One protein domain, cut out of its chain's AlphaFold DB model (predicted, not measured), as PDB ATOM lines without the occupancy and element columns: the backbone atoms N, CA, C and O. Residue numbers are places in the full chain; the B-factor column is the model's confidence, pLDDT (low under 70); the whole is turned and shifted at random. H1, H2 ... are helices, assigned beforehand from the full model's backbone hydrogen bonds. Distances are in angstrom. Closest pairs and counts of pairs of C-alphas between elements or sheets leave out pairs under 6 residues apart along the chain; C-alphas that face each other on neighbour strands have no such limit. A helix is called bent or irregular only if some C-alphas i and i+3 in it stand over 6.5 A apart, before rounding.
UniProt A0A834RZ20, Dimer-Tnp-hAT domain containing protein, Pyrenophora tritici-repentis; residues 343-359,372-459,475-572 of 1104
ATOM      1  N   GLN A 343     186.454 140.060 212.654       89.19
ATOM      2  CA  GLN A 343     185.530 139.960 211.516       89.19
ATOM      3  C   GLN A 343     186.011 138.972 210.444       89.19
ATOM      4  O   GLN A 343     185.162 138.397 209.766       89.19
ATOM      5  N   LEU A 344     187.319 138.717 210.308       89.06
ATOM      6  CA  LEU A 344     187.826 137.652 209.435       89.06
ATOM      7  C   LEU A 344     187.536 136.259 210.011       89.06
ATOM      8  O   LEU A 344     187.095 135.409 209.246       89.06
ATOM      9  N   VAL A 345     187.637 136.058 211.334       89.38
ATOM     10  CA  VAL A 345     187.201 134.803 211.992       89.38
ATOM     11  C   VAL A 345     185.729 134.494 211.676       89.38
ATOM     12  O   VAL A 345     185.391 133.378 211.284       89.38
ATOM     13  N   ILE A 346     184.849 135.494 211.807       86.69
ATOM     14  CA  ILE A 346     183.400 135.321 211.601       86.69
ATOM     15  C   ILE A 346     183.042 135.180 210.110       86.69
ATOM     16  O   ILE A 346     182.160 134.392 209.773       86.69
ATOM     17  N   TRP A 347     183.680 135.949 209.216       84.00
ATOM     18  CA  TRP A 347     183.182 136.143 207.845       84.00
ATOM     19  C   TRP A 347     184.120 135.734 206.703       84.00
ATOM     20  O   TRP A 347     183.601 135.556 205.601       84.00
ATOM     21  N   GLY A 348     185.436 135.617 206.925       73.38
ATOM     22  CA  GLY A 348     186.441 135.116 205.967       73.38
ATOM     23  C   GLY A 348     186.227 135.502 204.502       73.38
ATOM     24  O   GLY A 348     185.751 134.685 203.724       73.38
ATOM     25  N   LYS A 349     186.505 136.754 204.114       61.59
ATOM     26  CA  LYS A 349     186.107 137.299 202.794       61.59
ATOM     27  C   LYS A 349     187.202 137.360 201.726       61.59
ATOM     28  O   LYS A 349     186.968 137.938 200.667       61.59
ATOM     29  N   ASP A 350     188.392 136.842 201.998       58.47
ATOM     30  CA  ASP A 350     189.514 136.973 201.071       58.47
ATOM     31  C   ASP A 350     189.612 135.756 200.143       58.47
ATOM     32  O   ASP A 350     189.811 134.633 200.599       58.47
ATOM     33  N   ARG A 351     189.496 135.982 198.829       50.25
ATOM     34  CA  ARG A 351     189.614 134.929 197.805       50.25
ATOM     35  C   ARG A 351     190.998 134.276 197.760       50.25
ATOM     36  O   ARG A 351     191.120 133.187 197.214       50.25
ATOM     37  N   SER A 352     192.032 134.926 198.298       45.47
ATOM     38  CA  SER A 352     193.386 134.360 198.374       45.47
ATOM     39  C   SER A 352     193.581 133.372 199.531       45.47
ATOM     40  O   SER A 352     194.636 132.754 199.626       45.47
ATOM     41  N   ALA A 353     192.577 133.215 200.401       51.06
ATOM     42  CA  ALA A 353     192.694 132.452 201.638       51.06
ATOM     43  C   ALA A 353     192.511 130.941 201.494       51.06
ATOM     44  O   ALA A 353     193.029 130.202 202.319       51.06
ATOM     45  N   TYR A 354     191.743 130.485 200.502       55.09
ATOM     46  CA  TYR A 354     191.203 129.121 200.482       55.09
ATOM     47  C   TYR A 354     192.247 128.012 200.229       55.09
ATOM     48  O   TYR A 354     191.886 126.845 200.248       55.09
ATOM     49  N   GLU A 355     193.520 128.356 199.984       52.94
ATOM     50  CA  GLU A 355     194.658 127.448 199.703       52.94
ATOM     51  C   GLU A 355     194.459 126.441 198.533       52.94
ATOM     52  O   GLU A 355     195.371 125.680 198.208       52.94
ATOM     53  N   ASN A 356     193.327 126.514 197.824       57.91
ATOM     54  CA  ASN A 356     192.915 125.614 196.743       57.91
ATOM     55  C   ASN A 356     193.272 126.106 195.327       57.91
ATOM     56  O   ASN A 356     193.673 127.253 195.099       57.91
ATOM     57  N   GLU A 357     193.127 125.217 194.336       52.69
ATOM     58  CA  GLU A 357     193.393 125.538 192.931       52.69
ATOM     59  C   GLU A 357     192.441 126.616 192.386       52.69
ATOM     60  O   GLU A 357     191.240 126.625 192.653       52.69
ATOM     61  N   ALA A 358     192.967 127.489 191.519       60.09
ATOM     62  CA  ALA A 358     192.258 128.659 190.990       60.09
ATOM     63  C   ALA A 358     190.962 128.359 190.198       60.09
ATOM     64  O   ALA A 358     190.244 129.291 189.843       60.09
ATOM     65  N   ALA A 359     190.667 127.087 189.915       59.41
ATOM     66  CA  ALA A 359     189.418 126.639 189.304       59.41
ATOM     67  C   ALA A 359     188.242 126.535 190.298       59.41
ATOM     68  O   ALA A 359     187.102 126.700 189.875       59.41
ATOM     69  N   ARG A 372     177.108 131.091 204.981       80.12
ATOM     70  CA  ARG A 372     176.897 132.319 205.791       80.12
ATOM     71  C   ARG A 372     175.420 132.717 205.895       80.12
ATOM     72  O   ARG A 372     175.046 133.466 206.800       80.12
ATOM     73  N   LYS A 373     174.596 132.283 204.936       81.69
ATOM     74  CA  LYS A 373     173.175 132.622 204.825       81.69
ATOM     75  C   LYS A 373     172.247 131.525 205.347       81.69
ATOM     76  O   LYS A 373     171.192 131.876 205.866       81.69
ATOM     77  N   TYR A 374     172.602 130.252 205.183       83.94
ATOM     78  CA  TYR A 374     171.724 129.104 205.443       83.94
ATOM     79  C   TYR A 374     172.239 128.137 206.525       83.94
ATOM     80  O   TYR A 374     171.445 127.353 207.030       83.94
ATOM     81  N   GLY A 375     173.521 128.200 206.900       86.88
ATOM     82  CA  GLY A 375     174.120 127.406 207.980       86.88
ATOM     83  C   GLY A 375     173.854 127.971 209.388       86.88
ATOM     84  O   GLY A 375     173.181 129.002 209.521       86.88
ATOM     85  N   PRO A 376     174.414 127.348 210.449       89.69
ATOM     86  CA  PRO A 376     174.078 127.598 211.861       89.69
ATOM     87  C   PRO A 376     174.004 129.076 212.265       89.69
ATOM     88  O   PRO A 376     173.031 129.536 212.864       89.69
ATOM     89  N   VAL A 377     175.014 129.856 211.872       89.31
ATOM     90  CA  VAL A 377     175.121 131.291 212.176       89.31
ATOM     91  C   VAL A 377     174.024 132.107 211.472       89.31
ATOM     92  O   VAL A 377     173.453 133.024 212.065       89.31
ATOM     93  N   GLY A 378     173.682 131.759 210.227       89.12
ATOM     94  CA  GLY A 378     172.604 132.395 209.463       89.12
ATOM     95  C   GLY A 378     171.215 132.059 210.013       89.12
ATOM     96  O   GLY A 378     170.383 132.956 210.178       89.12
ATOM     97  N   VAL A 379     170.992 130.789 210.370       92.25
ATOM     98  CA  VAL A 379     169.764 130.303 211.018       92.25
ATOM     99  C   VAL A 379     169.529 131.031 212.341       92.25
ATOM    100  O   VAL A 379     168.472 131.645 212.516       92.25
ATOM    101  N   LEU A 380     170.530 131.063 213.229       92.81
ATOM    102  CA  LEU A 380     170.464 131.764 214.515       92.81
ATOM    103  C   LEU A 380     170.077 133.243 214.343       92.81
ATOM    104  O   LEU A 380     169.233 133.764 215.078       92.81
ATOM    105  N   PHE A 381     170.646 133.936 213.351       91.44
ATOM    106  CA  PHE A 381     170.300 135.335 213.103       91.44
ATOM    107  C   PHE A 381     168.877 135.530 212.559       91.44
ATOM    108  O   PHE A 381     168.278 136.560 212.872       91.44
ATOM    109  N   ASP A 382     168.289 134.576 211.827       91.75
ATOM    110  CA  ASP A 382     166.870 134.650 211.441       91.75
ATOM    111  C   ASP A 382     165.923 134.356 212.619       91.75
ATOM    112  O   ASP A 382     164.898 135.032 212.767       91.75
ATOM    113  N   VAL A 383     166.293 133.437 213.523       92.50
ATOM    114  CA  VAL A 383     165.570 133.208 214.791       92.50
ATOM    115  C   VAL A 383     165.547 134.499 215.614       92.50
ATOM    116  O   VAL A 383     164.470 135.031 215.907       92.50
ATOM    117  N   ILE A 384     166.722 135.084 215.881       91.06
ATOM    118  CA  ILE A 384     166.868 136.348 216.620       91.06
ATOM    119  C   ILE A 384     166.202 137.515 215.870       91.06
ATOM    120  O   ILE A 384     165.659 138.423 216.503       91.06
ATOM    121  N   ALA A 385     166.167 137.520 214.533       89.25
ATOM    122  CA  ALA A 385     165.411 138.509 213.761       89.25
ATOM    123  C   ALA A 385     163.888 138.348 213.932       89.25
ATOM    124  O   ALA A 385     163.186 139.359 214.017       89.25
ATOM    125  N   SER A 386     163.377 137.116 214.035       89.00
ATOM    126  CA  SER A 386     161.950 136.838 214.259       89.00
ATOM    127  C   SER A 386     161.469 137.240 215.662       89.00
ATOM    128  O   SER A 386     160.341 137.716 215.820       89.00
ATOM    129  N   ILE A 387     162.348 137.167 216.668       88.00
ATOM    130  CA  ILE A 387     162.084 137.633 218.039       88.00
ATOM    131  C   ILE A 387     162.208 139.169 218.084       88.00
ATOM    132  O   ILE A 387     163.189 139.758 218.545       88.00
ATOM    133  N   CYS A 388     161.235 139.857 217.483       78.44
ATOM    134  CA  CYS A 388     161.203 141.315 217.332       78.44
ATOM    135  C   CYS A 388     159.889 141.984 217.770       78.44
ATOM    136  O   CYS A 388     159.911 143.183 218.074       78.44
ATOM    137  N   THR A 389     158.780 141.245 217.867       80.31
ATOM    138  CA  THR A 389     157.481 141.766 218.325       80.31
ATOM    139  C   THR A 389     157.333 141.607 219.845       80.31
ATOM    140  O   THR A 389     158.089 140.848 220.457       80.31
ATOM    141  N   PRO A 390     156.398 142.318 220.502       77.69
ATOM    142  CA  PRO A 390     156.088 142.074 221.912       77.69
ATOM    143  C   PRO A 390     155.686 140.617 222.179       77.69
ATOM    144  O   PRO A 390     156.180 140.013 223.121       77.69
ATOM    145  N   GLN A 391     154.878 140.023 221.296       84.19
ATOM    146  CA  GLN A 391     154.376 138.654 221.438       84.19
ATOM    147  C   GLN A 391     155.492 137.604 221.319       84.19
ATOM    148  O   GLN A 391     155.504 136.642 222.081       84.19
ATOM    149  N   THR A 392     156.454 137.782 220.399       87.50
ATOM    150  CA  THR A 392     157.581 136.840 220.279       87.50
ATOM    151  C   THR A 392     158.601 136.993 221.405       87.50
ATOM    152  O   THR A 392     159.193 135.993 221.800       87.50
ATOM    153  N   ARG A 393     158.754 138.192 221.991       86.88
ATOM    154  CA  ARG A 393     159.516 138.366 223.244       86.88
ATOM    155  C   ARG A 393     158.822 137.696 224.427       86.88
ATOM    156  O   ARG A 393     159.448 136.881 225.084       86.88
ATOM    157  N   GLN A 394     157.529 137.946 224.635       88.44
ATOM    158  CA  GLN A 394     156.761 137.362 225.741       88.44
ATOM    159  C   GLN A 394     156.681 135.822 225.675       88.44
ATOM    160  O   GLN A 394     156.518 135.160 226.698       88.44
ATOM    161  N   LEU A 395     156.801 135.221 224.485       91.31
ATOM    162  CA  LEU A 395     156.988 133.773 224.343       91.31
ATOM    163  C   LEU A 395     158.355 133.327 224.895       91.31
ATOM    164  O   LEU A 395     158.389 132.458 225.757       91.31
ATOM    165  N   LEU A 396     159.456 133.963 224.477       93.19
ATOM    166  CA  LEU A 396     160.808 133.665 224.979       93.19
ATOM    167  C   LEU A 396     160.972 133.959 226.485       93.19
ATOM    168  O   LEU A 396     161.738 133.290 227.172       93.19
ATOM    169  N   GLU A 397     160.282 134.971 227.008       92.62
ATOM    170  CA  GLU A 397     160.298 135.320 228.435       92.62
ATOM    171  C   GLU A 397     159.579 134.259 229.282       92.62
ATOM    172  O   GLU A 397     160.070 133.913 230.353       92.62
ATOM    173  N   ARG A 398     158.478 133.672 228.785       93.50
ATOM    174  CA  ARG A 398     157.820 132.531 229.447       93.50
ATOM    175  C   ARG A 398     158.663 131.262 229.394       93.50
ATOM    176  O   ARG A 398     158.839 130.638 230.429       93.50
ATOM    177  N   LEU A 399     159.266 130.950 228.246       94.75
ATOM    178  CA  LEU A 399     160.158 129.791 228.103       94.75
ATOM    179  C   LEU A 399     161.381 129.877 229.043       94.75
ATOM    180  O   LEU A 399     161.806 128.865 229.588       94.75
ATOM    181  N   GLN A 400     161.898 131.084 229.313       95.19
ATOM    182  CA  GLN A 400     162.923 131.310 230.348       95.19
ATOM    183  C   GLN A 400     162.412 131.091 231.784       95.19
ATOM    184  O   GLN A 400     163.187 130.658 232.635       95.19
ATOM    185  N   CYS A 401     161.142 131.391 232.083       93.00
ATOM    186  CA  CYS A 401     160.543 131.024 233.372       93.00
ATOM    187  C   CYS A 401     160.360 129.508 233.487       93.00
ATOM    188  O   CYS A 401     160.753 128.933 234.494       93.00
ATOM    189  N   GLU A 402     159.816 128.870 232.451       93.38
ATOM    190  CA  GLU A 402     159.544 127.430 232.402       93.38
ATOM    191  C   GLU A 402     160.847 126.609 232.554       93.38
ATOM    192  O   GLU A 402     160.897 125.667 233.347       93.38
ATOM    193  N   GLU A 403     161.944 127.025 231.904       92.88
ATOM    194  CA  GLU A 403     163.280 126.451 232.124       92.88
ATOM    195  C   GLU A 403     163.775 126.673 233.566       92.88
ATOM    196  O   GLU A 403     164.178 125.717 234.234       92.88
ATOM    197  N   ALA A 404     163.719 127.907 234.081       90.62
ATOM    198  CA  ALA A 404     164.192 128.227 235.430       90.62
ATOM    199  C   ALA A 404     163.423 127.467 236.528       90.62
ATOM    200  O   ALA A 404     164.033 126.975 237.479       90.62
ATOM    201  N   GLU A 405     162.107 127.311 236.368       92.38
ATOM    202  CA  GLU A 405     161.253 126.494 237.234       92.38
ATOM    203  C   GLU A 405     161.650 125.011 237.168       92.38
ATOM    204  O   GLU A 405     161.789 124.379 238.217       92.38
ATOM    205  N   SER A 406     161.934 124.472 235.974       91.69
ATOM    206  CA  SER A 406     162.407 123.085 235.811       91.69
ATOM    207  C   SER A 406     163.769 122.819 236.475       91.69
ATOM    208  O   SER A 406     164.011 121.726 236.989       91.69
ATOM    209  N   LEU A 407     164.638 123.836 236.518       90.94
ATOM    210  CA  LEU A 407     165.956 123.801 237.161       90.94
ATOM    211  C   LEU A 407     165.915 124.168 238.658       90.94
ATOM    212  O   LEU A 407     166.938 124.078 239.339       90.94
ATOM    213  N   GLY A 408     164.759 124.587 239.186       89.38
ATOM    214  CA  GLY A 408     164.590 124.999 240.583       89.38
ATOM    215  C   GLY A 408     165.305 126.306 240.956       89.38
ATOM    216  O   GLY A 408     165.644 126.503 242.125       89.38
ATOM    217  N   VAL A 409     165.557 127.192 239.987       91.25
ATOM    218  CA  VAL A 409     166.265 128.471 240.177       91.25
ATOM    219  C   VAL A 409     165.338 129.670 239.978       91.25
ATOM    220  O   VAL A 409     164.339 129.604 239.269       91.25
ATOM    221  N   THR A 410     165.670 130.811 240.587       83.81
ATOM    222  CA  THR A 410     164.901 132.049 240.385       83.81
ATOM    223  C   THR A 410     165.045 132.534 238.933       83.81
ATOM    224  O   THR A 410     166.181 132.750 238.499       83.81
ATOM    225  N   PRO A 411     163.949 132.769 238.185       82.19
ATOM    226  CA  PRO A 411     164.027 133.201 236.792       82.19
ATOM    227  C   PRO A 411     164.700 134.571 236.664       82.19
ATOM    228  O   PRO A 411     164.235 135.574 237.209       82.19
ATOM    229  N   HIS A 412     165.799 134.622 235.911       86.25
ATOM    230  CA  HIS A 412     166.518 135.852 235.591       86.25
ATOM    231  C   HIS A 412     166.415 136.136 234.091       86.25
ATOM    232  O   HIS A 412     167.263 135.710 233.311       86.25
ATOM    233  N   ILE A 413     165.357 136.848 233.700       88.31
ATOM    234  CA  ILE A 413     165.027 137.129 232.298       88.31
ATOM    235  C   ILE A 413     166.142 137.929 231.612       88.31
ATOM    236  O   ILE A 413     166.402 139.089 231.942       88.31
ATOM    237  N   ARG A 414     166.772 137.321 230.604       88.31
ATOM    238  CA  ARG A 414     167.814 137.927 229.772       88.31
ATOM    239  C   ARG A 414     167.223 138.357 228.433       88.31
ATOM    240  O   ARG A 414     166.553 137.595 227.742       88.31
ATOM    241  N   GLN A 415     167.533 139.580 228.010       86.44
ATOM    242  CA  GLN A 415     167.222 140.025 226.649       86.44
ATOM    243  C   GLN A 415     168.256 139.488 225.650       86.44
ATOM    244  O   GLN A 415     169.462 139.485 225.931       86.44
ATOM    245  N   LEU A 416     167.785 139.087 224.464       86.94
ATOM    246  CA  LEU A 416     168.639 138.750 223.324       86.94
ATOM    247  C   LEU A 416     169.399 139.984 222.827       86.94
ATOM    248  O   LEU A 416     168.805 141.027 222.540       86.94
ATOM    249  N   VAL A 417     170.711 139.833 222.654       85.50
ATOM    250  CA  VAL A 417     171.537 140.799 221.923       85.50
ATOM    251  C   VAL A 417     171.237 140.649 220.430       85.50
ATOM    252  O   VAL A 417     171.052 139.537 219.940       85.50
ATOM    253  N   LYS A 418     171.163 141.768 219.700       84.25
ATOM    254  CA  LYS A 418     171.081 141.752 218.233       84.25
ATOM    255  C   LYS A 418     172.405 142.235 217.644       84.25
ATOM    256  O   LYS A 418     172.892 143.282 218.081       84.25
ATOM    257  N   PRO A 419     172.975 141.525 216.658       82.06
ATOM    258  CA  PRO A 419     174.273 141.877 216.112       82.06
ATOM    259  C   PRO A 419     174.197 143.146 215.255       82.06
ATOM    260  O   PRO A 419     173.237 143.384 214.518       82.06
ATOM    261  N   VAL A 420     175.250 143.954 215.331       76.62
ATOM    262  CA  VAL A 420     175.437 145.208 214.601       76.62
ATOM    263  C   VAL A 420     176.585 145.010 213.616       76.62
ATOM    264  O   VAL A 420     177.736 144.853 214.018       76.62
ATOM    265  N   LYS A 421     176.272 145.053 212.314       68.56
ATOM    266  CA  LYS A 421     177.170 144.648 211.212       68.56
ATOM    267  C   LYS A 421     178.584 145.246 211.235       68.56
ATOM    268  O   LYS A 421     179.485 144.648 210.667       68.56
ATOM    269  N   THR A 422     178.781 146.410 211.850       65.94
ATOM    270  CA  THR A 422     180.066 147.123 211.888       65.94
ATOM    271  C   THR A 422     180.974 146.759 213.066       65.94
ATOM    272  O   THR A 422     182.151 147.117 213.030       65.94
ATOM    273  N   ARG A 423     180.470 146.077 214.110       78.00
ATOM    274  CA  ARG A 423     181.213 145.822 215.360       78.00
ATOM    275  C   ARG A 423     181.202 144.349 215.753       78.00
ATOM    276  O   ARG A 423     180.176 143.831 216.202       78.00
ATOM    277  N   TRP A 424     182.367 143.711 215.682       87.69
ATOM    278  CA  TRP A 424     182.567 142.292 215.993       87.69
ATOM    279  C   TRP A 424     182.079 141.906 217.410       87.69
ATOM    280  O   TRP A 424     181.367 140.918 217.561       87.69
ATOM    281  N   ASN A 425     182.334 142.756 218.419       86.00
ATOM    282  CA  ASN A 425     181.878 142.591 219.809       86.00
ATOM    283  C   ASN A 425     180.368 142.308 219.922       86.00
ATOM    284  O   ASN A 425     179.924 141.584 220.810       86.00
ATOM    285  N   SER A 426     179.550 142.873 219.028       87.50
ATOM    286  CA  SER A 426     178.100 142.646 219.042       87.50
ATOM    287  C   SER A 426     177.709 141.246 218.558       87.50
ATOM    288  O   SER A 426     176.695 140.720 219.008       87.50
ATOM    289  N   TYR A 427     178.518 140.627 217.695       90.50
ATOM    290  CA  TYR A 427     178.357 139.241 217.261       90.50
ATOM    291  C   TYR A 427     178.781 138.270 218.360       90.50
ATOM    292  O   TYR A 427     177.996 137.399 218.711       90.50
ATOM    293  N   PHE A 428     179.943 138.488 218.986       93.31
ATOM    294  CA  PHE A 428     180.383 137.703 220.145       93.31
ATOM    295  C   PHE A 428     179.343 137.724 221.278       93.31
ATOM    296  O   PHE A 428     178.865 136.676 221.704       93.31
ATOM    297  N   ASN A 429     178.871 138.915 221.664       92.12
ATOM    298  CA  ASN A 429     177.800 139.066 222.653       92.12
ATOM    299  C   ASN A 429     176.458 138.453 222.205       92.12
ATOM    300  O   ASN A 429     175.638 138.114 223.056       92.12
ATOM    301  N   THR A 430     176.214 138.305 220.896       93.38
ATOM    302  CA  THR A 430     175.046 137.579 220.368       93.38
ATOM    303  C   THR A 430     175.223 136.071 220.531       93.38
ATOM    304  O   THR A 430     174.306 135.426 221.025       93.38
ATOM    305  N   PHE A 431     176.386 135.511 220.179       94.62
ATOM    306  CA  PHE A 431     176.669 134.080 220.326       94.62
ATOM    307  C   PHE A 431     176.660 133.646 221.796       94.62
ATOM    308  O   PHE A 431     175.960 132.699 222.142       94.62
ATOM    309  N   VAL A 432     177.334 134.392 222.681       95.56
ATOM    310  CA  VAL A 432     177.328 134.123 224.129       95.56
ATOM    311  C   VAL A 432     175.903 134.185 224.687       95.56
ATOM    312  O   VAL A 432     175.462 133.239 225.332       95.56
ATOM    313  N   ARG A 433     175.126 135.237 224.381       94.69
ATOM    314  CA  ARG A 433     173.722 135.342 224.827       94.69
ATOM    315  C   ARG A 433     172.805 134.280 224.208       94.69
ATOM    316  O   ARG A 433     171.793 133.955 224.816       94.69
ATOM    317  N   ALA A 434     173.122 133.758 223.026       94.19
ATOM    318  CA  ALA A 434     172.384 132.653 222.428       94.19
ATOM    319  C   ALA A 434     172.674 131.332 223.156       94.19
ATOM    320  O   ALA A 434     171.736 130.654 223.547       94.19
ATOM    321  N   ALA A 435     173.944 131.010 223.421       94.19
ATOM    322  CA  ALA A 435     174.326 129.810 224.173       94.19
ATOM    323  C   ALA A 435     173.803 129.834 225.628       94.19
ATOM    324  O   ALA A 435     173.314 128.821 226.128       94.19
ATOM    325  N   GLU A 436     173.814 131.012 226.274       93.44
ATOM    326  CA  GLU A 436     173.166 131.269 227.576       93.44
ATOM    327  C   GLU A 436     171.641 131.042 227.581       93.44
ATOM    328  O   GLU A 436     171.049 131.032 228.657       93.44
ATOM    329  N   LEU A 437     171.000 130.933 226.411       93.31
ATOM    330  CA  LEU A 437     169.548 130.832 226.230       93.31
ATOM    331  C   LEU A 437     169.155 129.739 225.218       93.31
ATOM    332  O   LEU A 437     168.094 129.847 224.604       93.31
ATOM    333  N   HIS A 438     169.989 128.715 225.007       93.12
ATOM    334  CA  HIS A 438     169.743 127.731 223.947       93.12
ATOM    335  C   HIS A 438     168.418 126.977 224.156       93.12
ATOM    336  O   HIS A 438     167.580 127.013 223.263       93.12
ATOM    337  N   GLY A 439     168.143 126.451 225.357       93.06
ATOM    338  CA  GLY A 439     166.870 125.787 225.683       93.06
ATOM    339  C   GLY A 439     165.622 126.642 225.383       93.06
ATOM    340  O   GLY A 439     164.754 126.204 224.625       93.06
ATOM    341  N   PRO A 440     165.527 127.893 225.879       94.88
ATOM    342  CA  PRO A 440     164.417 128.791 225.557       94.88
ATOM    343  C   PRO A 440     164.350 129.215 224.080       94.88
ATOM    344  O   PRO A 440     163.267 129.537 223.588       94.88
ATOM    345  N   ILE A 441     165.477 129.233 223.361       95.06
ATOM    346  CA  ILE A 441     165.519 129.466 221.909       95.06
ATOM    347  C   ILE A 441     164.980 128.247 221.151       95.06
ATOM    348  O   ILE A 441     164.163 128.418 220.244       95.06
ATOM    349  N   ASP A 442     165.372 127.038 221.543       94.88
ATOM    350  CA  ASP A 442     164.960 125.789 220.907       94.88
ATOM    351  C   ASP A 442     163.457 125.541 221.141       94.88
ATOM    352  O   ASP A 442     162.713 125.355 220.180       94.88
ATOM    353  N   GLY A 443     162.951 125.730 222.366       94.12
ATOM    354  CA  GLY A 443     161.506 125.691 222.648       94.12
ATOM    355  C   GLY A 443     160.696 126.778 221.913       94.12
ATOM    356  O   GLY A 443     159.536 126.567 221.543       94.12
ATOM    357  N   TYR A 444     161.299 127.939 221.621       95.25
ATOM    358  CA  TYR A 444     160.683 128.962 220.764       95.25
ATOM    359  C   TYR A 444     160.620 128.506 219.297       95.25
ATOM    360  O   TYR A 444     159.624 128.769 218.615       95.25
ATOM    361  N   ILE A 445     161.665 127.830 218.811       94.25
ATOM    362  CA  ILE A 445     161.725 127.239 217.470       94.25
ATOM    363  C   ILE A 445     160.662 126.141 217.333       94.25
ATOM    364  O   ILE A 445     159.876 126.200 216.387       94.25
ATOM    365  N   GLU A 446     160.566 125.212 218.288       93.88
ATOM    366  CA  GLU A 446     159.556 124.142 218.317       93.88
ATOM    367  C   GLU A 446     158.134 124.710 218.229       93.88
ATOM    368  O   GLU A 446     157.405 124.400 217.283       93.88
ATOM    369  N   CYS A 447     157.777 125.660 219.106       92.44
ATOM    370  CA  CYS A 447     156.487 126.363 219.063       92.44
ATOM    371  C   CYS A 447     156.169 126.962 217.675       92.44
ATOM    372  O   CYS A 447     155.013 127.019 217.249       92.44
ATOM    373  N   LYS A 448     157.184 127.455 216.953       91.62
ATOM    374  CA  LYS A 448     157.025 128.092 215.633       91.62
ATOM    375  C   LYS A 448     156.959 127.075 214.488       91.62
ATOM    376  O   LYS A 448     156.272 127.333 213.497       91.62
ATOM    377  N   LEU A 449     157.614 125.921 214.628       90.50
ATOM    378  CA  LEU A 449     157.466 124.777 213.725       90.50
ATOM    379  C   LEU A 449     156.059 124.171 213.847       90.50
ATOM    380  O   LEU A 449     155.405 123.942 212.826       90.50
ATOM    381  N   GLU A 450     155.548 124.007 215.072       90.06
ATOM    382  CA  GLU A 450     154.180 123.546 215.332       90.06
ATOM    383  C   GLU A 450     153.132 124.479 214.706       90.06
ATOM    384  O   GLU A 450     152.329 124.026 213.881       90.06
ATOM    385  N   GLU A 451     153.189 125.788 214.998       87.00
ATOM    386  CA  GLU A 451     152.322 126.815 214.392       87.00
ATOM    387  C   GLU A 451     152.321 126.736 212.853       87.00
ATOM    388  O   GLU A 451     151.262 126.769 212.211       87.00
ATOM    389  N   HIS A 452     153.503 126.597 212.240       85.62
ATOM    390  CA  HIS A 452     153.633 126.506 210.788       85.62
ATOM    391  C   HIS A 452     153.055 125.199 210.219       85.62
ATOM    392  O   HIS A 452     152.425 125.205 209.150       85.62
ATOM    393  N   SER A 453     153.220 124.086 210.939       84.25
ATOM    394  CA  SER A 453     152.682 122.780 210.556       84.25
ATOM    395  C   SER A 453     151.148 122.778 210.571       84.25
ATOM    396  O   SER A 453     150.527 122.356 209.590       84.25
ATOM    397  N   ALA A 454     150.527 123.352 211.609       82.94
ATOM    398  CA  ALA A 454     149.078 123.440 211.770       82.94
ATOM    399  C   ALA A 454     148.432 124.347 210.705       82.94
ATOM    400  O   ALA A 454     147.423 123.981 210.086       82.94
ATOM    401  N   ALA A 455     149.052 125.495 210.411       79.56
ATOM    402  CA  ALA A 455     148.625 126.385 209.333       79.56
ATOM    403  C   ALA A 455     148.699 125.690 207.960       79.56
ATOM    404  O   ALA A 455     147.740 125.714 207.178       79.56
ATOM    405  N   THR A 456     149.805 124.989 207.689       76.31
ATOM    406  CA  THR A 456     150.005 124.225 206.449       76.31
ATOM    407  C   THR A 456     149.024 123.054 206.320       76.31
ATOM    408  O   THR A 456     148.468 122.839 205.240       76.31
ATOM    409  N   ALA A 457     148.745 122.319 207.398       72.25
ATOM    410  CA  ALA A 457     147.758 121.238 207.409       72.25
ATOM    411  C   ALA A 457     146.335 121.756 207.129       72.25
ATOM    412  O   ALA A 457     145.602 121.172 206.325       72.25
ATOM    413  N   THR A 458     145.973 122.896 207.721       63.84
ATOM    414  CA  THR A 458     144.681 123.564 207.502       63.84
ATOM    415  C   THR A 458     144.525 124.031 206.052       63.84
ATOM    416  O   THR A 458     143.469 123.827 205.446       63.84
ATOM    417  N   SER A 459     145.592 124.572 205.454       62.38
ATOM    418  CA  SER A 459     145.639 124.906 204.025       62.38
ATOM    419  C   SER A 459     145.432 123.662 203.148       62.38
ATOM    420  O   SER A 459     144.525 123.648 202.319       62.38
ATOM    421  N   LEU A 475     163.781 131.079 207.635       85.81
ATOM    422  CA  LEU A 475     164.908 130.181 207.408       85.81
ATOM    423  C   LEU A 475     164.901 129.017 208.402       85.81
ATOM    424  O   LEU A 475     164.850 127.868 207.986       85.81
ATOM    425  N   TYR A 476     164.827 129.305 209.701       87.44
ATOM    426  CA  TYR A 476     164.784 128.258 210.730       87.44
ATOM    427  C   TYR A 476     163.556 127.335 210.613       87.44
ATOM    428  O   TYR A 476     163.614 126.184 211.025       87.44
ATOM    429  N   ILE A 477     162.459 127.802 210.003       86.50
ATOM    430  CA  ILE A 477     161.265 126.980 209.734       86.50
ATOM    431  C   ILE A 477     161.496 126.027 208.549       86.50
ATOM    432  O   ILE A 477     160.887 124.961 208.490       86.50
ATOM    433  N   ARG A 478     162.364 126.395 207.599       85.06
ATOM    434  CA  ARG A 478     162.743 125.547 206.459       85.06
ATOM    435  C   ARG A 478     163.756 124.477 206.847       85.06
ATOM    436  O   ARG A 478     163.566 123.325 206.480       85.06
ATOM    437  N   GLU A 479     164.817 124.875 207.550       84.81
ATOM    438  CA  GLU A 479     165.943 123.985 207.862       84.81
ATOM    439  C   GLU A 479     165.684 123.122 209.117       84.81
ATOM    440  O   GLU A 479     166.457 122.222 209.420       84.81
ATOM    441  N   GLY A 480     164.562 123.344 209.817       83.44
ATOM    442  CA  GLY A 480     164.087 122.491 210.915       83.44
ATOM    443  C   GLY A 480     164.494 122.938 212.321       83.44
ATOM    444  O   GLY A 480     164.136 122.265 213.281       83.44
ATOM    445  N   GLY A 481     165.183 124.071 212.453       87.69
ATOM    446  CA  GLY A 481     165.599 124.657 213.726       87.69
ATOM    447  C   GLY A 481     167.107 124.853 213.820       87.69
ATOM    448  O   GLY A 481     167.764 125.040 212.800       87.69
ATOM    449  N   LEU A 482     167.626 124.824 215.048       91.81
ATOM    450  CA  LEU A 482     169.036 124.572 215.344       91.81
ATOM    451  C   LEU A 482     169.124 123.189 215.999       91.81
ATOM    452  O   LEU A 482     168.265 122.834 216.805       91.81
ATOM    453  N   ASN A 483     170.134 122.402 215.646       89.38
ATOM    454  CA  ASN A 483     170.392 121.088 216.235       89.38
ATOM    455  C   ASN A 483     171.669 121.090 217.105       89.38
ATOM    456  O   ASN A 483     172.389 122.085 217.189       89.38
ATOM    457  N   GLY A 484     171.971 119.962 217.757       86.94
ATOM    458  CA  GLY A 484     173.133 119.836 218.647       86.94
ATOM    459  C   GLY A 484     174.488 120.126 217.982       86.94
ATOM    460  O   GLY A 484     175.351 120.723 218.625       86.94
ATOM    461  N   LYS A 485     174.670 119.782 216.694       86.94
ATOM    462  CA  LYS A 485     175.871 120.159 215.929       86.94
ATOM    463  C   LYS A 485     175.898 121.661 215.650       86.94
ATOM    464  O   LYS A 485     176.938 122.284 215.839       86.94
ATOM    465  N   ASP A 486     174.768 122.268 215.293       90.81
ATOM    466  CA  ASP A 486     174.692 123.716 215.041       90.81
ATOM    467  C   ASP A 486     175.098 124.516 216.290       90.81
ATOM    468  O   ASP A 486     175.885 125.462 216.207       90.81
ATOM    469  N   TRP A 487     174.619 124.093 217.465       93.19
ATOM    470  CA  TRP A 487     175.009 124.661 218.757       93.19
ATOM    471  C   TRP A 487     176.478 124.390 219.118       93.19
ATOM    472  O   TRP A 487     177.123 125.261 219.713       93.19
ATOM    473  N   ALA A 488     177.047 123.247 218.721       90.94
ATOM    474  CA  ALA A 488     178.482 122.988 218.844       90.94
ATOM    475  C   ALA A 488     179.309 123.942 217.959       90.94
ATOM    476  O   ALA A 488     180.235 124.575 218.464       90.94
ATOM    477  N   THR A 489     178.923 124.146 216.693       90.56
ATOM    478  CA  THR A 489     179.554 125.121 215.784       90.56
ATOM    479  C   THR A 489     179.442 126.552 216.333       90.56
ATOM    480  O   THR A 489     180.436 127.276 216.364       90.56
ATOM    481  N   ILE A 490     178.281 126.966 216.862       92.50
ATOM    482  CA  ILE A 490     178.113 128.274 217.530       92.50
ATOM    483  C   ILE A 490     179.038 128.400 218.757       92.50
ATOM    484  O   ILE A 490     179.656 129.447 218.958       92.50
ATOM    485  N   THR A 491     179.177 127.337 219.553       93.50
ATOM    486  CA  THR A 491     180.079 127.298 220.719       93.50
ATOM    487  C   THR A 491     181.552 127.382 220.306       93.50
ATOM    488  O   THR A 491     182.351 128.036 220.978       93.50
ATOM    489  N   GLU A 492     181.920 126.784 219.176       91.44
ATOM    490  CA  GLU A 492     183.270 126.870 218.624       91.44
ATOM    491  C   GLU A 492     183.602 128.301 218.167       91.44
ATOM    492  O   GLU A 492     184.670 128.814 218.503       91.44
ATOM    493  N   TYR A 493     182.659 129.016 217.537       92.50
ATOM    494  CA  TYR A 493     182.819 130.451 217.257       92.50
ATOM    495  C   TYR A 493     183.026 131.294 218.525       92.50
ATOM    496  O   TYR A 493     183.771 132.271 218.470       92.50
ATOM    497  N   ILE A 494     182.418 130.941 219.667       94.44
ATOM    498  CA  ILE A 494     182.684 131.634 220.942       94.44
ATOM    499  C   ILE A 494     184.149 131.427 221.353       94.44
ATOM    500  O   ILE A 494     184.842 132.410 221.609       94.44
ATOM    501  N   ARG A 495     184.655 130.186 221.334       92.25
ATOM    502  CA  ARG A 495     186.054 129.860 221.684       92.25
ATOM    503  C   ARG A 495     187.073 130.555 220.777       92.25
ATOM    504  O   ARG A 495     188.064 131.086 221.265       92.25
ATOM    505  N   LEU A 496     186.825 130.592 219.464       92.25
ATOM    506  CA  LEU A 496     187.702 131.267 218.493       92.25
ATOM    507  C   LEU A 496     187.735 132.798 218.668       92.25
ATOM    508  O   LEU A 496     188.660 133.458 218.196       92.25
ATOM    509  N   LEU A 497     186.727 133.373 219.329       94.75
ATOM    510  CA  LEU A 497     186.565 134.815 219.526       94.75
ATOM    511  C   LEU A 497     186.889 135.294 220.949       94.75
ATOM    512  O   LEU A 497     187.152 136.482 221.144       94.75
ATOM    513  N   GLU A 498     186.912 134.400 221.934       94.31
ATOM    514  CA  GLU A 498     187.225 134.707 223.334       94.31
ATOM    515  C   GLU A 498     188.605 135.387 223.521       94.31
ATOM    516  O   GLU A 498     188.656 136.411 224.212       94.31
ATOM    517  N   PRO A 499     189.696 134.978 222.832       93.75
ATOM    518  CA  PRO A 499     190.967 135.706 222.878       93.75
ATOM    519  C   PRO A 499     190.872 137.160 222.385       93.75
ATOM    520  O   PRO A 499     191.488 138.056 222.967       93.75
ATOM    521  N   PHE A 500     190.058 137.434 221.358       93.69
ATOM    522  CA  PHE A 500     189.812 138.805 220.891       93.69
ATOM    523  C   PHE A 500     189.000 139.618 221.905       93.69
ATOM    524  O   PHE A 500     189.199 140.832 222.003       93.69
ATOM    525  N   ALA A 501     188.104 138.978 222.665       90.25
ATOM    526  CA  ALA A 501     187.289 139.644 223.679       90.25
ATOM    527  C   ALA A 501     188.164 140.115 224.844       90.25
ATOM    528  O   ALA A 501     188.085 141.276 225.243       90.25
ATOM    529  N   GLU A 502     189.061 139.248 225.316       89.62
ATOM    530  CA  GLU A 502     190.032 139.573 226.360       89.62
ATOM    531  C   GLU A 502     191.043 140.633 225.888       89.62
ATOM    532  O   GLU A 502     191.219 141.654 226.556       89.62
ATOM    533  N   ALA A 503     191.617 140.481 224.688       89.12
ATOM    534  CA  ALA A 503     192.499 141.492 224.095       89.12
ATOM    535  C   ALA A 503     191.817 142.868 223.964       89.12
ATOM    536  O   ALA A 503     192.427 143.908 224.223       89.12
ATOM    537  N   THR A 504     190.530 142.890 223.608       87.38
ATOM    538  CA  THR A 504     189.744 144.129 223.519       87.38
ATOM    539  C   THR A 504     189.466 144.715 224.907       87.38
ATOM    540  O   THR A 504     189.633 145.918 225.105       87.38
ATOM    541  N   ARG A 505     189.123 143.877 225.896       83.25
ATOM    542  CA  ARG A 505     188.894 144.282 227.295       83.25
ATOM    543  C   ARG A 505     190.128 144.936 227.923       83.25
ATOM    544  O   ARG A 505     189.981 145.880 228.700       83.25
ATOM    545  N   LEU A 506     191.324 144.450 227.586       80.44
ATOM    546  CA  LEU A 506     192.592 145.060 227.983       80.44
ATOM    547  C   LEU A 506     192.780 146.419 227.283       80.44
ATOM    548  O   LEU A 506     192.885 147.450 227.945       80.44
ATOM    549  N   LEU A 507     192.746 146.464 225.949       82.50
ATOM    550  CA  LEU A 507     193.161 147.659 225.200       82.50
ATOM    551  C   LEU A 507     192.118 148.804 225.155       82.50
ATOM    552  O   LEU A 507     192.487 149.944 224.872       82.50
ATOM    553  N   GLU A 508     190.851 148.567 225.517       73.44
ATOM    554  CA  GLU A 508     189.836 149.623 225.740       73.44
ATOM    555  C   GLU A 508     189.885 150.251 227.158       73.44
ATOM    556  O   GLU A 508     189.186 151.228 227.439       73.44
ATOM    557  N   GLY A 509     190.701 149.709 228.070       55.81
ATOM    558  CA  GLY A 509     190.498 149.739 229.529       55.81
ATOM    559  C   GLY A 509     190.578 151.060 230.323       55.81
ATOM    560  O   GLY A 509     190.508 151.012 231.554       55.81
ATOM    561  N   ARG A 510     190.678 152.246 229.701       62.28
ATOM    562  CA  ARG A 510     190.890 153.529 230.428       62.28
ATOM    563  C   ARG A 510     189.696 154.045 231.246       62.28
ATOM    564  O   ARG A 510     189.807 155.029 231.976       62.28
ATOM    565  N   GLY A 511     188.536 153.393 231.174       47.47
ATOM    566  CA  GLY A 511     187.315 153.838 231.849       47.47
ATOM    567  C   GLY A 511     187.377 153.791 233.385       47.47
ATOM    568  O   GLY A 511     187.279 152.720 233.975       47.47
ATOM    569  N   ARG A 512     187.434 154.967 234.035       39.41
ATOM    570  CA  ARG A 512     187.277 155.247 235.492       39.41
ATOM    571  C   ARG A 512     188.249 154.583 236.482       39.41
ATOM    572  O   ARG A 512     188.497 155.185 237.523       39.41
ATOM    573  N   HIS A 513     188.779 153.397 236.193       39.41
ATOM    574  CA  HIS A 513     189.613 152.609 237.111       39.41
ATOM    575  C   HIS A 513     191.038 152.351 236.592       39.41
ATOM    576  O   HIS A 513     191.874 151.882 237.355       39.41
ATOM    577  N   GLY A 514     191.335 152.711 235.336       46.12
ATOM    578  CA  GLY A 514     192.684 153.079 234.873       46.12
ATOM    579  C   GLY A 514     193.798 152.027 234.951       46.12
ATOM    580  O   GLY A 514     194.960 152.405 234.856       46.12
ATOM    581  N   ARG A 515     193.477 150.739 235.135       57.50
ATOM    582  CA  ARG A 515     194.479 149.655 235.215       57.50
ATOM    583  C   ARG A 515     195.011 149.211 233.844       57.50
ATOM    584  O   ARG A 515     196.110 148.675 233.782       57.50
ATOM    585  N   HIS A 516     194.230 149.434 232.788       64.75
ATOM    586  CA  HIS A 516     194.461 148.937 231.430       64.75
ATOM    587  C   HIS A 516     194.113 150.018 230.381       64.75
ATOM    588  O   HIS A 516     193.593 151.087 230.719       64.75
ATOM    589  N   GLY A 517     194.361 149.742 229.101       68.19
ATOM    590  CA  GLY A 517     194.088 150.613 227.954       68.19
ATOM    591  C   GLY A 517     195.255 151.531 227.572       68.19
ATOM    592  O   GLY A 517     195.040 152.630 227.047       68.19
ATOM    593  N   ALA A 518     196.495 151.139 227.867       80.56
ATOM    594  CA  ALA A 518     197.691 151.949 227.637       80.56
ATOM    595  C   ALA A 518     198.670 151.301 226.644       80.56
ATOM    596  O   ALA A 518     198.696 150.088 226.458       80.56
ATOM    597  N   ILE A 519     199.498 152.123 225.993       87.25
ATOM    598  CA  ILE A 519     200.369 151.683 224.891       87.25
ATOM    599  C   ILE A 519     201.344 150.542 225.260       87.25
ATOM    600  O   ILE A 519     201.682 149.736 224.397       87.25
ATOM    601  N   TRP A 520     201.762 150.431 226.527       83.81
ATOM    602  CA  TRP A 520     202.692 149.391 226.993       83.81
ATOM    603  C   TRP A 520     202.093 147.974 226.978       83.81
ATOM    604  O   TRP A 520     202.851 147.007 226.935       83.81
ATOM    605  N   GLU A 521     200.761 147.846 226.957       84.69
ATOM    606  CA  GLU A 521     200.051 146.561 226.861       84.69
ATOM    607  C   GLU A 521     199.940 146.055 225.419       84.69
ATOM    608  O   GLU A 521     199.769 144.855 225.204       84.69
ATOM    609  N   VAL A 522     200.019 146.953 224.427       88.00
ATOM    610  CA  VAL A 522     199.676 146.663 223.023       88.00
ATOM    611  C   VAL A 522     200.513 145.526 222.460       88.00
ATOM    612  O   VAL A 522     199.958 144.584 221.902       88.00
ATOM    613  N   LEU A 523     201.834 145.593 222.633       84.06
ATOM    614  CA  LEU A 523     202.739 144.575 222.110       84.06
ATOM    615  C   LEU A 523     202.470 143.223 222.765       84.06
ATOM    616  O   LEU A 523     202.156 142.278 222.055       84.06
ATOM    617  N   VAL A 524     202.495 143.158 224.098       82.81
ATOM    618  CA  VAL A 524     202.294 141.917 224.870       82.81
ATOM    619  C   VAL A 524     200.939 141.271 224.557       82.81
ATOM    620  O   VAL A 524     200.865 140.061 224.363       82.81
ATOM    621  N   THR A 525     199.880 142.076 224.423       87.44
ATOM    622  CA  THR A 525     198.540 141.593 224.049       87.44
ATOM    623  C   THR A 525     198.510 141.039 222.622       87.44
ATOM    624  O   THR A 525     197.859 140.029 222.376       87.44
ATOM    625  N   PHE A 526     199.211 141.671 221.673       88.75
ATOM    626  CA  PHE A 526     199.283 141.194 220.288       88.75
ATOM    627  C   PHE A 526     200.194 139.973 220.129       88.75
ATOM    628  O   PHE A 526     199.894 139.122 219.299       88.75
ATOM    629  N   GLU A 527     201.277 139.865 220.902       83.50
ATOM    630  CA  GLU A 527     202.118 138.663 220.926       83.50
ATOM    631  C   GLU A 527     201.302 137.471 221.414       83.50
ATOM    632  O   GLU A 527     201.094 136.535 220.648       83.50
ATOM    633  N   TRP A 528     200.718 137.587 222.610       90.44
ATOM    634  CA  TRP A 528     199.840 136.570 223.181       90.44
ATOM    635  C   TRP A 528     198.694 136.184 222.237       90.44
ATOM    636  O   TRP A 528     198.433 134.999 222.057       90.44
ATOM    637  N   LEU A 529     198.025 137.154 221.603       90.62
ATOM    638  CA  LEU A 529     196.909 136.879 220.695       90.62
ATOM    639  C   LEU A 529     197.351 136.196 219.389       90.62
ATOM    640  O   LEU A 529     196.626 135.337 218.892       90.62
ATOM    641  N   LEU A 530     198.525 136.534 218.843       87.88
ATOM    642  CA  LEU A 530     199.114 135.794 217.719       87.88
ATOM    643  C   LEU A 530     199.413 134.345 218.125       87.88
ATOM    644  O   LEU A 530     199.017 133.428 217.412       87.88
ATOM    645  N   ASP A 531     200.000 134.139 219.305       85.62
ATOM    646  CA  ASP A 531     200.322 132.806 219.823       85.62
ATOM    647  C   ASP A 531     199.040 131.987 220.124       85.62
ATOM    648  O   ASP A 531     199.000 130.781 219.876       85.62
ATOM    649  N   GLN A 532     197.951 132.627 220.585       90.12
ATOM    650  CA  GLN A 532     196.631 131.983 220.691       90.12
ATOM    651  C   GLN A 532     196.093 131.563 219.317       90.12
ATOM    652  O   GLN A 532     195.539 130.474 219.188       90.12
ATOM    653  N   LEU A 533     196.244 132.397 218.285       88.94
ATOM    654  CA  LEU A 533     195.791 132.072 216.930       88.94
ATOM    655  C   LEU A 533     196.629 130.953 216.291       88.94
ATOM    656  O   LEU A 533     196.063 130.120 215.589       88.94
ATOM    657  N   GLU A 534     197.933 130.877 216.575       89.31
ATOM    658  CA  GLU A 534     198.788 129.747 216.174       89.31
ATOM    659  C   GLU A 534     198.358 128.448 216.874       89.31
ATOM    660  O   GLU A 534     198.113 127.446 216.204       89.31
ATOM    661  N   ALA A 535     198.127 128.475 218.190       88.19
ATOM    662  CA  ALA A 535     197.626 127.311 218.926       88.19
ATOM    663  C   ALA A 535     196.221 126.860 218.467       88.19
ATOM    664  O   ALA A 535     195.936 125.662 218.398       88.19
ATOM    665  N   LEU A 536     195.333 127.802 218.121       88.44
ATOM    666  CA  LEU A 536     194.010 127.497 217.563       88.44
ATOM    667  C   LEU A 536     194.098 126.923 216.143       88.44
ATOM    668  O   LEU A 536     193.344 126.001 215.832       88.44
ATOM    669  N   LYS A 537     195.017 127.427 215.311       85.88
ATOM    670  CA  LYS A 537     195.320 126.902 213.973       85.88
ATOM    671  C   LYS A 537     195.834 125.467 214.044       85.88
ATOM    672  O   LYS A 537     195.271 124.603 213.380       85.88
ATOM    673  N   ASP A 538     196.861 125.197 214.849       86.19
ATOM    674  CA  ASP A 538     197.457 123.858 214.940       86.19
ATOM    675  C   ASP A 538     196.456 122.829 215.488       86.19
ATOM    676  O   ASP A 538     196.362 121.722 214.965       86.19
ATOM    677  N   ARG A 539     195.608 123.217 216.450       88.50
ATOM    678  CA  ARG A 539     194.496 122.378 216.930       88.50
ATOM    679  C   ARG A 539     193.474 122.037 215.834       88.50
ATOM    680  O   ARG A 539     192.908 120.950 215.869       88.50
ATOM    681  N   LEU A 540     193.204 122.954 214.901       85.50
ATOM    682  CA  LEU A 540     192.286 122.727 213.775       85.50
ATOM    683  C   LEU A 540     192.949 121.964 212.614       85.50
ATOM    684  O   LEU A 540     192.265 121.306 211.838       85.50
ATOM    685  N   LYS A 541     194.272 122.041 212.479       82.38
ATOM    686  CA  LYS A 541     195.038 121.425 211.387       82.38
ATOM    687  C   LYS A 541     195.016 119.896 211.411       82.38
ATOM    688  O   LYS A 541     194.981 119.281 210.352       82.38
ATOM    689  N   ASP A 542     195.012 119.304 212.602       79.44
ATOM    690  CA  ASP A 542     195.012 117.846 212.787       79.44
ATOM    691  C   ASP A 542     193.581 117.250 212.865       79.44
ATOM    692  O   ASP A 542     193.399 116.087 213.232       79.44
ATOM    693  N   VAL A 543     192.546 118.033 212.522       83.50
ATOM    694  CA  VAL A 543     191.144 117.583 212.447       83.50
ATOM    695  C   VAL A 543     190.896 116.793 211.159       83.50
ATOM    696  O   VAL A 543     191.220 117.239 210.061       83.50
ATOM    697  N   ASN A 544     190.243 115.636 211.281       82.31
ATOM    698  CA  ASN A 544     189.719 114.899 210.134       82.31
ATOM    699  C   ASN A 544     188.363 115.479 209.698       82.31
ATOM    700  O   ASN A 544     187.327 115.072 210.218       82.31
ATOM    701  N   TYR A 545     188.365 116.406 208.740       80.75
ATOM    702  CA  TYR A 545     187.148 117.063 208.235       80.75
ATOM    703  C   TYR A 545     186.182 116.137 207.463       80.75
ATOM    704  O   TYR A 545     185.046 116.518 207.207       80.75
ATOM    705  N   GLU A 546     186.591 114.900 207.152       77.69
ATOM    706  CA  GLU A 546     185.704 113.835 206.648       77.69
ATOM    707  C   GLU A 546     184.793 113.237 207.748       77.69
ATOM    708  O   GLU A 546     183.934 112.401 207.461       77.69
ATOM    709  N   ASP A 547     184.990 113.603 209.021       80.38
ATOM    710  CA  ASP A 547     184.116 113.191 210.125       80.38
ATOM    711  C   ASP A 547     182.848 114.063 210.184       80.38
ATOM    712  O   ASP A 547     182.904 115.294 210.144       80.38
ATOM    713  N   LEU A 548     181.681 113.430 210.326       70.69
ATOM    714  CA  LEU A 548     180.394 114.124 210.412       70.69
ATOM    715  C   LEU A 548     180.280 115.004 211.665       70.69
ATOM    716  O   LEU A 548     179.550 115.997 211.624       70.69
ATOM    717  N   ASP A 549     181.024 114.695 212.729       74.25
ATOM    718  CA  ASP A 549     181.068 115.488 213.966       74.25
ATOM    719  C   ASP A 549     182.224 116.516 213.993       74.25
ATOM    720  O   ASP A 549     182.418 117.211 214.995       74.25
ATOM    721  N   ALA A 550     182.980 116.674 212.896       76.12
ATOM    722  CA  ALA A 550     184.036 117.683 212.798       76.12
ATOM    723  C   ALA A 550     183.486 119.133 212.812       76.12
ATOM    724  O   ALA A 550     182.394 119.388 212.276       76.12
ATOM    725  N   PRO A 551     184.254 120.100 213.366       78.31
ATOM    726  CA  PRO A 551     184.077 121.529 213.099       78.31
ATOM    727  C   PRO A 551     184.133 121.844 211.598       78.31
ATOM    728  O   PRO A 551     184.774 121.120 210.840       78.31
ATOM    729  N   GLU A 552     183.503 122.943 211.176       83.38
ATOM    730  CA  GLU A 552     183.524 123.382 209.772       83.38
ATOM    731  C   GLU A 552     184.967 123.648 209.283       83.38
ATOM    732  O   GLU A 552     185.770 124.268 209.989       83.38
ATOM    733  N   ASP A 553     185.285 123.223 208.063       80.25
ATOM    734  CA  ASP A 553     186.622 123.282 207.459       80.25
ATOM    735  C   ASP A 553     187.133 124.715 207.254       80.25
ATOM    736  O   ASP A 553     188.275 125.034 207.600       80.25
ATOM    737  N   HIS A 554     186.270 125.632 206.813       82.12
ATOM    738  CA  HIS A 554     186.609 127.045 206.618       82.12
ATOM    739  C   HIS A 554     187.089 127.763 207.891       82.12
ATOM    740  O   HIS A 554     187.617 128.875 207.803       82.12
ATOM    741  N   LEU A 555     186.919 127.181 209.086       86.06
ATOM    742  CA  LEU A 555     187.366 127.794 210.338       86.06
ATOM    743  C   LEU A 555     188.892 127.926 210.397       86.06
ATOM    744  O   LEU A 555     189.371 128.966 210.854       86.06
ATOM    745  N   ILE A 556     189.662 126.953 209.889       85.88
ATOM    746  CA  ILE A 556     191.131 127.071 209.869       85.88
ATOM    747  C   ILE A 556     191.579 128.203 208.937       85.88
ATOM    748  O   ILE A 556     192.433 129.010 209.305       85.88
ATOM    749  N   THR A 557     190.925 128.339 207.783       84.06
ATOM    750  CA  THR A 557     191.143 129.410 206.801       84.06
ATOM    751  C   THR A 557     190.797 130.787 207.373       84.06
ATOM    752  O   THR A 557     191.559 131.745 207.221       84.06
ATOM    753  N   ASN A 558     189.691 130.898 208.110       88.69
ATOM    754  CA  ASN A 558     189.290 132.140 208.769       88.69
ATOM    755  C   ASN A 558     190.242 132.534 209.918       88.69
ATOM    756  O   ASN A 558     190.531 133.722 210.096       88.69
ATOM    757  N   VAL A 559     190.758 131.560 210.678       89.75
ATOM    758  CA  VAL A 559     191.779 131.775 211.723       89.75
ATOM    759  C   VAL A 559     193.127 132.162 211.102       89.75
ATOM    760  O   VAL A 559     193.740 133.125 211.562       89.75
ATOM    761  N   ASN A 560     193.544 131.506 210.012       88.69
ATOM    762  CA  ASN A 560     194.714 131.887 209.212       88.69
ATOM    763  C   ASN A 560     194.609 133.341 208.731       88.69
ATOM    764  O   ASN A 560     195.545 134.117 208.911       88.69
ATOM    765  N   LEU A 561     193.459 133.748 208.181       87.94
ATOM    766  CA  LEU A 561     193.222 135.134 207.770       87.94
ATOM    767  C   LEU A 561     193.312 136.123 208.934       87.94
ATOM    768  O   LEU A 561     193.905 137.193 208.783       87.94
ATOM    769  N   ALA A 562     192.740 135.784 210.088       90.69
ATOM    770  CA  ALA A 562     192.800 136.631 211.272       90.69
ATOM    771  C   ALA A 562     194.236 136.778 211.805       90.69
ATOM    772  O   ALA A 562     194.639 137.893 212.136       90.69
ATOM    773  N   HIS A 563     195.025 135.695 211.820       91.25
ATOM    774  CA  HIS A 563     196.451 135.710 212.174       91.25
ATOM    775  C   HIS A 563     197.263 136.556 211.191       91.25
ATOM    776  O   HIS A 563     197.884 137.534 211.606       91.25
ATOM    777  N   CYS A 564     197.171 136.277 209.887       88.94
ATOM    778  CA  CYS A 564     197.857 137.041 208.843       88.94
ATOM    779  C   CYS A 564     197.515 138.537 208.911       88.94
ATOM    780  O   CYS A 564     198.403 139.382 208.770       88.94
ATOM    781  N   LYS A 565     196.251 138.892 209.183       88.56
ATOM    782  CA  LYS A 565     195.832 140.293 209.318       88.56
ATOM    783  C   LYS A 565     196.354 140.951 210.592       88.56
ATOM    784  O   LYS A 565     196.732 142.122 210.559       88.56
ATOM    785  N   LEU A 566     196.405 140.211 211.698       90.25
ATOM    786  CA  LEU A 566     196.980 140.682 212.953       90.25
ATOM    787  C   LEU A 566     198.498 140.891 212.814       90.25
ATOM    788  O   LEU A 566     199.004 141.936 213.221       90.25
ATOM    789  N   ALA A 567     199.199 139.970 212.145       87.94
ATOM    790  CA  ALA A 567     200.626 140.055 211.836       87.94
ATOM    791  C   ALA A 567     200.961 141.224 210.886       87.94
ATOM    792  O   ALA A 567     201.920 141.957 211.133       87.94
ATOM    793  N   GLU A 568     200.136 141.477 209.858       88.31
ATOM    794  CA  GLU A 568     200.268 142.636 208.955       88.31
ATOM    795  C   GLU A 568     200.243 143.972 209.720       88.31
ATOM    796  O   GLU A 568     200.943 144.918 209.355       88.31
ATOM    797  N   TYR A 569     199.440 144.072 210.784       87.00
ATOM    798  CA  TYR A 569     199.421 145.254 211.646       87.00
ATOM    799  C   TYR A 569     200.484 145.225 212.748       87.00
ATOM    800  O   TYR A 569     200.989 146.292 213.095       87.00
ATOM    801  N   TYR A 570     200.879 144.052 213.247       86.81
ATOM    802  CA  TYR A 570     201.971 143.918 214.214       86.81
ATOM    803  C   TYR A 570     203.297 144.427 213.627       86.81
ATOM    804  O   TYR A 570     203.936 145.295 214.215       86.81
ATOM    805  N   ALA A 571     203.624 144.025 212.394       84.50
ATOM    806  CA  ALA A 571     204.770 144.538 211.637       84.50
ATOM    807  C   ALA A 571     204.677 146.046 211.306       84.50
ATOM    808  O   ALA A 571     205.655 146.667 210.891       84.50
ATOM    809  N   LYS A 572     203.507 146.684 211.480       84.25
ATOM    810  CA  LYS A 572     203.386 148.145 211.346       84.25
ATOM    811  C   LYS A 572     203.769 148.892 212.620       84.25
ATOM    812  O   LYS A 572     204.031 150.092 212.513       84.25
TER     813      LYS A 572
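AT A GLANCE: This is residues 343 to 359, 372 to 459 and 475 to 572 of the 1104 residues of the protein "Dimer-Tnp-hAT domain containing protein" of Pyrenophora tritici-repentis (UniProt A0A834RZ20). The bent helix H7 runs through the middle of a flat, all-helix body: at one end H8 folds back along arm H7b and H9 along H8, with short H1 on H9. At the other end H3 and H5 meet steeply; H4 and H2 pack on arm H7a, short H6 touches H2 and H5, and residues 454 to 459 of H5 stick out. The printed part has 203 residues, nine named helices, H1 to H9 in chain order, and no named strand. It is only just compact, close to loose, with a radius of gyration of the C-alphas of 19.9 A and spans of 63 by 54 by 30 A.

HOW THE PARTS SIT: Start at the hub H7, residues 484 to 507, one helix by its hydrogen bonds but bent, with C-alphas 496 and 499 7.0 A apart; its arms are H7a, 484 to 496, and H7b, 499 to 507. H8, residues 519 to 541, forms a hairpin with H7b, closest C-alphas Thr 525 and Ala 503, 6.0 A. H9, residues 554 to 570, forms another with H8, at 25 degrees, a shallow tilt. H4, residues 424 to 435, touches H7a, closest C-alphas Phe 431 and Ile 494, 6.5 A. Every O i to N i+4 pair is within hydrogen-bond range in the helices and arms but H8, with 17 of 19.

IN THESE COORDINATES: Find H1, residues 343 to 347, from C-alpha 343 at (185.530, 139.960, 211.516); then H2, 376 to 386, H3, 390 to 406, and H6, 475 to 479. H5, residues 438 to 459, runs 31.4 A to (145.639, 124.906, 204.025); H8, only just irregular with C-alphas 520 and 523 6.9 A apart, runs 33.6 A.

THE WHOLE: Cuts leave C-alphas 359 and 372 21.5 A apart, and 459 and 475 20.3 A. The links H3 to H4, H7 to H8 and H8 to H9 are long. Look for pLDDT under 70 at residues 349 to 359, 421 to 422, 458 to 459 and 509 to 517.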